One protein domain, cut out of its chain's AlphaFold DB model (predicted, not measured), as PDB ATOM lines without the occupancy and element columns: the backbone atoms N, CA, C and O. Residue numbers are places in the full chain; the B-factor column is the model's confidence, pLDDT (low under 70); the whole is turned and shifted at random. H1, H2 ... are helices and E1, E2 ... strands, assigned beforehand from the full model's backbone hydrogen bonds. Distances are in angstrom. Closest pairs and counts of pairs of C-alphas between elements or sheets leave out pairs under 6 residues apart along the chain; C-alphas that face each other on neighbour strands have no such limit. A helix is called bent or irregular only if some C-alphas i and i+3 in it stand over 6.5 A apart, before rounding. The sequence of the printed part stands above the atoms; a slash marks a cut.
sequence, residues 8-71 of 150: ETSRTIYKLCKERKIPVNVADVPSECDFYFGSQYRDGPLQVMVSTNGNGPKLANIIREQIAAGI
ATOM      1  N   GLU A   8     -47.902 -36.692  44.302       93.81
ATOM      2  CA  GLU A   8     -49.090 -37.549  44.322       93.81
ATOM      3  C   GLU A   8     -49.735 -37.634  42.935       93.81
ATOM      4  O   GLU A   8     -50.147 -38.712  42.486       93.81
ATOM      5  N   THR A   9     -49.778 -36.504  42.228       94.88
ATOM      6  CA  THR A   9     -50.294 -36.444  40.858       94.88
ATOM      7  C   THR A   9     -49.356 -37.189  39.908       94.88
ATOM      8  O   THR A   9     -49.826 -38.011  39.120       94.88
ATOM      9  N   SER A  10     -48.035 -36.999  40.032       95.19
ATOM     10  CA  SER A  10     -47.032 -37.745  39.250       95.19
ATOM     11  C   SER A  10     -47.165 -39.259  39.446       95.19
ATOM     12  O   SER A  10     -47.240 -40.007  38.470       95.19
ATOM     13  N   ARG A  11     -47.313 -39.713  40.697       94.38
ATOM     14  CA  ARG A  11     -47.520 -41.128  41.036       94.38
ATOM     15  C   ARG A  11     -48.835 -41.681  40.486       94.38
ATOM     16  O   ARG A  11     -48.906 -42.844  40.085       94.38
ATOM     17  N   THR A  12     -49.890 -40.872  40.468       96.31
ATOM     18  CA  THR A  12     -51.182 -41.268  39.887       96.31
ATOM     19  C   THR A  12     -51.048 -41.483  38.383       96.31
ATOM     20  O   THR A  12     -51.461 -42.525  37.872       96.31
ATOM     21  N   ILE A  13     -50.396 -40.552  37.683       95.81
ATOM     22  CA  ILE A  13     -50.107 -40.673  36.250       95.81
ATOM     23  C   ILE A  13     -49.232 -41.904  35.978       95.81
ATOM     24  O   ILE A  13     -49.556 -42.679  35.080       95.81
ATOM     25  N   TYR A  14     -48.187 -42.136  36.781       96.81
ATOM     26  CA  TYR A  14     -47.349 -43.336  36.697       96.81
ATOM     27  C   TYR A  14     -48.192 -44.616  36.722       96.81
ATOM     28  O   TYR A  14     -48.123 -45.412  35.786       96.81
ATOM     29  N   LYS A  15     -49.051 -44.794  37.737       96.75
ATOM     30  CA  LYS A  15     -49.905 -45.991  37.861       96.75
ATOM     31  C   LYS A  15     -50.814 -46.177  36.645       96.75
ATOM     32  O   LYS A  15     -50.852 -47.265  36.073       96.75
ATOM     33  N   LEU A  16     -51.467 -45.103  36.197       97.56
ATOM     34  CA  LEU A  16     -52.345 -45.128  35.022       97.56
ATOM     35  C   LEU A  16     -51.597 -45.503  33.733       97.56
ATOM     36  O   LEU A  16     -52.148 -46.215  32.887       97.56
ATOM     37  N   CYS A  17     -50.352 -45.036  33.577       97.25
ATOM     38  CA  CYS A  17     -49.470 -45.408  32.473       97.25
ATOM     39  C   CYS A  17     -49.056 -46.883  32.552       97.25
ATOM     40  O   CYS A  17     -49.128 -47.580  31.537       97.25
ATOM     41  N   LYS A  18     -48.700 -47.389  33.743       96.38
ATOM     42  CA  LYS A  18     -48.330 -48.801  33.947       96.38
ATOM     43  C   LYS A  18     -49.475 -49.751  33.606       96.38
ATOM     44  O   LYS A  18     -49.247 -50.723  32.889       96.38
ATOM     45  N   GLU A  19     -50.697 -49.440  34.029       97.69
ATOM     46  CA  GLU A  19     -51.902 -50.212  33.683       97.69
ATOM     47  C   GLU A  19     -52.122 -50.304  32.164       97.69
ATOM     48  O   GLU A  19     -52.557 -51.335  31.652       97.69
ATOM     49  N   ARG A  20     -51.780 -49.240  31.428       97.94
ATOM     50  CA  ARG A  20     -51.944 -49.143  29.968       97.94
ATOM     51  C   ARG A  20     -50.708 -49.562  29.174       97.94
ATOM     52  O   ARG A  20     -50.731 -49.470  27.950       97.94
ATOM     53  N   LYS A  21     -49.643 -50.024  29.840       96.75
ATOM     54  CA  LYS A  21     -48.351 -50.370  29.220       96.75
ATOM     55  C   LYS A  21     -47.738 -49.212  28.416       96.75
ATOM     56  O   LYS A  21     -47.092 -49.433  27.395       96.75
ATOM     57  N   ILE A  22     -47.939 -47.981  28.877       97.38
ATOM     58  CA  ILE A  22     -47.335 -46.781  28.293       97.38
ATOM     59  C   ILE A  22     -46.034 -46.499  29.055       97.38
ATOM     60  O   ILE A  22     -46.109 -46.321  30.273       97.38
ATOM     61  N   PRO A  23     -44.865 -46.430  28.387       96.00
ATOM     62  CA  PRO A  23     -43.616 -46.063  29.043       96.00
ATOM     63  C   PRO A  23     -43.723 -44.691  29.710       96.00
ATOM     64  O   PRO A  23     -44.109 -43.705  29.076       96.00
ATOM     65  N   VAL A  24     -43.357 -44.614  30.985       95.25
ATOM     66  CA  VAL A  24     -43.409 -43.379  31.770       95.25
ATOM     67  C   VAL A  24     -42.039 -43.056  32.361       95.25
ATOM     68  O   VAL A  24     -41.269 -43.934  32.727       95.25
ATOM     69  N   ASN A  25     -41.726 -41.768  32.428       93.31
ATOM     70  CA  ASN A  25     -40.580 -41.232  33.148       93.31
ATOM     71  C   ASN A  25     -41.130 -40.163  34.095       93.31
ATOM     72  O   ASN A  25     -41.799 -39.229  33.634       93.31
ATOM     73  N   VAL A  26     -40.908 -40.362  35.391       93.56
ATOM     74  CA  VAL A  26     -41.257 -39.430  36.462       93.56
ATOM     75  C   VAL A  26     -39.968 -38.736  36.882       93.56
ATOM     76  O   VAL A  26     -39.052 -39.390  37.382       93.56
ATOM     77  N   ALA A  27     -39.876 -37.428  36.633       88.94
ATOM     78  CA  ALA A  27     -38.682 -36.654  36.956       88.94
ATOM     79  C   ALA A  27     -38.281 -36.860  38.427       88.94
ATOM     80  O   ALA A  27     -39.136 -36.914  39.307       88.94
ATOM     81  N   ASP A  28     -36.980 -37.036  38.660       85.31
ATOM     82  CA  ASP A  28     -36.366 -37.217  39.982       85.31
ATOM     83  C   ASP A  28     -36.827 -38.444  40.798       85.31
ATOM     84  O   ASP A  28     -36.401 -38.618  41.940       85.31
ATOM     85  N   VAL A  29     -37.613 -39.363  40.213       89.56
ATOM     86  CA  VAL A  29     -38.056 -40.611  40.865       89.56
ATOM     87  C   VAL A  29     -37.643 -41.838  40.031       89.56
ATOM     88  O   VAL A  29     -38.452 -42.383  39.276       89.56
ATOM     89  N   PRO A  30     -36.389 -42.328  40.154       86.19
ATOM     90  CA  PRO A  30     -35.875 -43.439  39.341       86.19
ATOM     91  C   PRO A  30     -36.688 -44.736  39.438       86.19
ATOM     92  O   PRO A  30     -36.861 -45.439  38.448       86.19
ATOM     93  N   SER A  31     -37.240 -45.046  40.616       89.31
ATOM     94  CA  SER A  31     -38.088 -46.230  40.821       89.31
ATOM     95  C   SER A  31     -39.417 -46.174  40.057       89.31
ATOM     96  O   SER A  31     -40.053 -47.209  39.865       89.31
ATOM     97  N   GLU A  32     -39.830 -44.986  39.609       92.31
ATOM     98  CA  GLU A  32     -41.057 -44.738  38.847       92.31
ATOM     99  C   GLU A  32     -40.749 -44.366  37.377       92.31
ATOM    100  O   GLU A  32     -41.543 -43.713  36.702       92.31
ATOM    101  N   CYS A  33     -39.597 -44.804  36.852       89.88
ATOM    102  CA  CYS A  33     -39.183 -44.594  35.465       89.88
ATOM    103  C   CYS A  33     -39.001 -45.914  34.698       89.88
ATOM    104  O   CYS A  33     -38.290 -46.810  35.140       89.88
ATOM    105  N   ASP A  34     -39.575 -45.999  33.497       90.12
ATOM    106  CA  ASP A  34     -39.325 -47.071  32.522       90.12
ATOM    107  C   ASP A  34     -38.117 -46.769  31.613       90.12
ATOM    108  O   ASP A  34     -37.568 -47.667  30.977       90.12
ATOM    109  N   PHE A  35     -37.704 -45.501  31.524       90.06
ATOM    110  CA  PHE A  35     -36.569 -45.049  30.719       90.06
ATOM    111  C   PHE A  35     -35.903 -43.817  31.336       90.06
ATOM    112  O   PHE A  35     -36.509 -43.109  32.143       90.06
ATOM    113  N   TYR A  36     -34.669 -43.544  30.914       85.75
ATOM    114  CA  TYR A  36     -33.856 -42.420  31.379       85.75
ATOM    115  C   TYR A  36     -33.357 -41.587  30.202       85.75
ATOM    116  O   TYR A  36     -33.126 -42.109  29.112       85.75
ATOM    117  N   PHE A  37     -33.132 -40.299  30.449       85.88
ATOM    118  CA  PHE A  37     -32.373 -39.458  29.532       85.88
ATOM    119  C   PHE A  37     -30.877 -39.707  29.717       85.88
ATOM    120  O   PHE A  37     -30.403 -39.914  30.835       85.88
ATOM    121  N   GLY A  38     -30.139 -39.674  28.611       91.38
ATOM    122  CA  GLY A  38     -28.680 -39.690  28.602       91.38
ATOM    123  C   GLY A  38     -28.094 -38.333  28.220       91.38
ATOM    124  O   GLY A  38     -28.797 -37.455  27.711       91.38
ATOM    125  N   SER A  39     -26.783 -38.184  28.418       96.25
ATOM    126  CA  SER A  39     -26.035 -37.085  27.802       96.25
ATOM    127  C   SER A  39     -26.001 -37.319  26.294       96.25
ATOM    128  O   SER A  39     -25.672 -38.420  25.853       96.25
ATOM    129  N   GLN A  40     -26.381 -36.316  25.506       96.44
ATOM    130  CA  GLN A  40     -26.535 -36.445  24.059       96.44
ATOM    131  C   GLN A  40     -25.592 -35.493  23.325       96.44
ATOM    132  O   GLN A  40     -25.456 -34.330  23.699       96.44
ATOM    133  N   TYR A  41     -24.976 -35.990  22.259       96.62
ATOM    134  CA  TYR A  41     -24.333 -35.203  21.213       96.62
ATOM    135  C   TYR A  41     -25.185 -35.296  19.945       96.62
ATOM    136  O   TYR A  41     -25.738 -36.360  19.645       96.62
ATOM    137  N   ARG A  42     -25.317 -34.180  19.224       95.75
ATOM    138  CA  ARG A  42     -26.061 -34.101  17.966       95.75
ATOM    139  C   ARG A  42     -25.289 -33.268  16.955       95.75
ATOM    140  O   ARG A  42     -24.826 -32.186  17.304       95.75
ATOM    141  N   ASP A  43     -25.245 -33.763  15.728       95.06
ATOM    142  CA  ASP A  43     -24.728 -33.066  14.554       95.06
ATOM    143  C   ASP A  43     -25.605 -33.444  13.351       95.06
ATOM    144  O   ASP A  43     -25.533 -34.560  12.834       95.06
ATOM    145  N   GLY A  44     -26.540 -32.563  12.986       93.75
ATOM    146  CA  GLY A  44     -27.576 -32.860  11.994       93.75
ATOM    147  C   GLY A  44     -28.303 -34.194  12.279       93.75
ATOM    148  O   GLY A  44     -28.913 -34.338  13.346       93.75
ATOM    149  N   PRO A  45     -28.276 -35.178  11.353       95.56
ATOM    150  CA  PRO A  45     -28.873 -36.502  11.557       95.56
ATOM    151  C   PRO A  45     -28.061 -37.436  12.477       95.56
ATOM    152  O   PRO A  45     -28.587 -38.477  12.877       95.56
ATOM    153  N   LEU A  46     -26.810 -37.108  12.824       96.62
ATOM    154  CA  LEU A  46     -26.002 -37.891  13.762       96.62
ATOM    155  C   LEU A  46     -26.479 -37.656  15.195       96.62
ATOM    156  O   LEU A  46     -26.579 -36.521  15.662       96.62
ATOM    157  N   GLN A  47     -26.718 -38.745  15.922       96.88
ATOM    158  CA  GLN A  47     -27.048 -38.705  17.341       96.88
ATOM    159  C   GLN A  47     -26.217 -39.737  18.094       96.88
ATOM    160  O   GLN A  47     -26.192 -40.912  17.731       96.88
ATOM    161  N   VAL A  48     -25.578 -39.301  19.177       97.12
ATOM    162  CA  VAL A  48     -24.877 -40.176  20.121       97.12
ATOM    163  C   VAL A  48     -25.440 -39.916  21.508       97.12
ATOM    164  O   VAL A  48     -25.520 -38.768  21.942       97.12
ATOM    165  N   MET A  49     -25.824 -40.977  22.217       96.38
ATOM    166  CA  MET A  49     -26.318 -40.892  23.588       96.38
ATOM    167  C   MET A  49     -25.464 -41.753  24.515       96.38
ATOM    168  O   MET A  49     -25.264 -42.938  24.264       96.38
ATOM    169  N   VAL A  50     -25.030 -41.164  25.628       96.69
ATOM    170  CA  VAL A  50     -24.357 -41.857  26.727       96.69
ATOM    171  C   VAL A  50     -25.305 -41.929  27.918       96.69
ATOM    172  O   VAL A  50     -25.754 -40.904  28.435       96.69
ATOM    173  N   SER A  51     -25.594 -43.149  28.370       92.94
ATOM    174  CA  SER A  51     -26.390 -43.426  29.569       92.94
ATOM    175  C   SER A  51     -25.552 -44.178  30.598       92.94
ATOM    176  O   SER A  51     -24.784 -45.071  30.251       92.94
ATOM    177  N   THR A  52     -25.737 -43.841  31.872       90.69
ATOM    178  CA  THR A  52     -25.153 -44.549  33.025       90.69
ATOM    179  C   THR A  52     -26.218 -45.268  33.856       90.69
ATOM    180  O   THR A  52     -25.958 -45.665  34.992       90.69
ATOM    181  N   ASN A  53     -27.439 -45.414  33.320       84.00
ATOM    182  CA  ASN A  53     -28.603 -45.936  34.047       84.00
ATOM    183  C   ASN A  53     -28.825 -45.209  35.388       84.00
ATOM    184  O   ASN A  53     -29.095 -45.832  36.408       84.00
ATOM    185  N   GLY A  54     -28.633 -43.886  35.396       78.38
ATOM    186  CA  GLY A  54     -28.785 -43.042  36.584       78.38
ATOM    187  C   GLY A  54     -27.554 -42.947  37.495       78.38
ATOM    188  O   GLY A  54     -27.532 -42.091  38.373       78.38
ATOM    189  N   ASN A  55     -26.491 -43.730  37.270       84.75
ATOM    190  CA  ASN A  55     -25.318 -43.802  38.162       84.75
ATOM    191  C   ASN A  55     -24.299 -42.654  37.998       84.75
ATOM    192  O   ASN A  55     -23.095 -42.859  38.124       84.75
ATOM    193  N   GLY A  56     -24.753 -41.434  37.706       87.88
ATOM    194  CA  GLY A  56     -23.883 -40.257  37.618       87.88
ATOM    195  C   GLY A  56     -24.055 -39.486  36.310       87.88
ATOM    196  O   GLY A  56     -23.354 -39.769  35.333       87.88
ATOM    197  N   PRO A  57     -24.931 -38.465  36.288       88.56
ATOM    198  CA  PRO A  57     -25.136 -37.610  35.117       88.56
ATOM    199  C   PRO A  57     -23.858 -36.892  34.665       88.56
ATOM    200  O   PRO A  57     -23.613 -36.732  33.470       88.56
ATOM    201  N   LYS A  58     -22.996 -36.500  35.616       94.06
ATOM    202  CA  LYS A  58     -21.741 -35.804  35.305       94.06
ATOM    203  C   LYS A  58     -20.737 -36.701  34.578       94.06
ATOM    204  O   LYS A  58     -20.100 -36.234  33.639       94.06
ATOM    205  N   LEU A  59     -20.626 -37.974  34.964       95.88
ATOM    206  CA  LEU A  59     -19.737 -38.916  34.281       95.88
ATOM    207  C   LEU A  59     -20.241 -39.231  32.867       95.88
ATOM    208  O   LEU A  59     -19.447 -39.227  31.930       95.88
ATOM    209  N   ALA A  60     -21.558 -39.408  32.693       96.06
ATOM    210  CA  ALA A  60     -22.164 -39.557  31.367       96.06
ATOM    211  C   ALA A  60     -21.811 -38.374  30.449       96.06
ATOM    212  O   ALA A  60     -21.490 -38.569  29.279       96.06
ATOM    213  N   ASN A  61     -21.819 -37.155  30.999       96.88
ATOM    214  CA  ASN A  61     -21.435 -35.953  30.269       96.88
ATOM    215  C   ASN A  61     -19.963 -35.945  29.837       96.88
ATOM    216  O   ASN A  61     -19.680 -35.648  28.683       96.88
ATOM    217  N   ILE A  62     -19.047 -36.294  30.744       97.31
ATOM    218  CA  ILE A  62     -17.604 -36.344  30.455       97.31
ATOM    219  C   ILE A  62     -17.307 -37.367  29.351       97.31
ATOM    220  O   ILE A  62     -16.577 -37.065  28.413       97.31
ATOM    221  N   ILE A  63     -17.904 -38.561  29.424       97.56
ATOM    222  CA  ILE A  63     -17.739 -39.596  28.390       97.56
ATOM    223  C   ILE A  63     -18.304 -39.110  27.048       97.56
ATOM    224  O   ILE A  63     -17.670 -39.284  26.011       97.56
ATOM    225  N   ARG A  64     -19.474 -38.460  27.054       98.00
ATOM    226  CA  ARG A  64     -20.082 -37.888  25.844       98.00
ATOM    227  C   ARG A  64     -19.189 -36.826  25.204       98.00
ATOM    228  O   ARG A  64     -19.067 -36.818  23.987       98.00
ATOM    229  N   GLU A  65     -18.571 -35.952  25.998       97.88
ATOM    230  CA  GLU A  65     -17.615 -34.944  25.517       97.88
ATOM    231  C   GLU A  65     -16.361 -35.589  24.908       97.88
ATOM    232  O   GLU A  65     -15.929 -35.165  23.840       97.88
ATOM    233  N   GLN A  66     -15.828 -36.657  25.515       97.88
ATOM    234  CA  GLN A  66     -14.704 -37.413  24.946       97.88
ATOM    235  C   GLN A  66     -15.059 -38.076  23.610       97.88
ATOM    236  O   GLN A  66     -14.268 -38.021  22.674       97.88
ATOM    237  N   ILE A  67     -16.253 -38.673  23.501       97.44
ATOM    238  CA  ILE A  67     -16.727 -39.252  22.236       97.44
ATOM    239  C   ILE A  67     -16.889 -38.153  21.183       97.44
ATOM    240  O   ILE A  67     -16.406 -38.312  20.068       97.44
ATOM    241  N   ALA A  68     -17.527 -37.035  21.541       96.50
ATOM    242  CA  ALA A  68     -17.740 -35.910  20.634       96.50
ATOM    243  C   ALA A  68     -16.421 -35.323  20.109       96.50
ATOM    244  O   ALA A  68     -16.339 -34.997  18.933       96.50
ATOM    245  N   ALA A  69     -15.376 -35.257  20.940       96.25
ATOM    246  CA  ALA A  69     -14.050 -34.797  20.521       96.25
ATOM    247  C   ALA A  69     -13.375 -35.713  19.481       96.25
ATOM    248  O   ALA A  69     -12.466 -35.276  18.783       96.25
ATOM    249  N   GLY A  70     -13.799 -36.979  19.378       94.31
ATOM    250  CA  GLY A  70     -13.331 -37.917  18.357       94.31
ATOM    251  C   GLY A  70     -14.165 -37.921  17.072       94.31
ATOM    252  O   GLY A  70     -13.808 -38.628  16.132       94.31
ATOM    253  N   ILE A  71     -15.274 -37.178  17.023       94.38
ATOM    254  CA  ILE A  71     -16.135 -37.068  15.842       94.38
ATOM    255  C   ILE A  71     -15.665 -35.853  15.028       94.38
ATOM    256  O   ILE A  71     -15.647 -34.748  15.572       94.38
TER     257      ILE A  71
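AT A GLANCE: This is residues 8 to 71 of the 150 residues of the protein "Precorrin-2 dehydrogenase" of Neolecta irregularis (strain DAH-3) (UniProt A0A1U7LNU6). A small antiparallel hairpin, E1 and E2, with helix H2 packed on it makes one end of an elongated shape; helix H1 lies at the far end, joined by the long stretch 20 to 38, which has no named element. The printed part has 64 residues, with H1, E1, E2 and H2 in that order, of mixed class. It is loose, with a radius of gyration of the C-alphas of 15.0 A and spans of 43 by 25 by 15 A.

HOW THE PARTS SIT: E1, residues 39 to 43, and E2, residues 46 to 50, form a hairpin, antiparallel at 168 degrees; N 41 and O 48 are within hydrogen-bond range at 2.8 A. For H2, residues 57 to 69, the closest C-alphas to E1 are those of Asn 61 and Ser 39, 5.3 A apart, and to E2 those of Ala 60 and Val 50, 5.6 A apart. H1, residues 8 to 19, is apart from E2 and H2. In H1 and H2 every O i to N i+4 pair is within hydrogen-bond range.

IN THESE COORDINATES: E1 measures 13.9 A from first to last C-alpha, E2 13.7 A, H2 18.5 A and H1 16.8 A. C-alpha 8 begins H1 at (-49.090, -37.549, 44.322); C-alpha 69 ends H2 at (-14.050, -34.797, 20.521).

THE WHOLE: The two C-alphas farthest apart, those of Glu 8 and Gly 70, are 44.2 A apart. The printed part has no cut; the link from H1 to E1 is long, and no printed residue is under 70 in pLDDT.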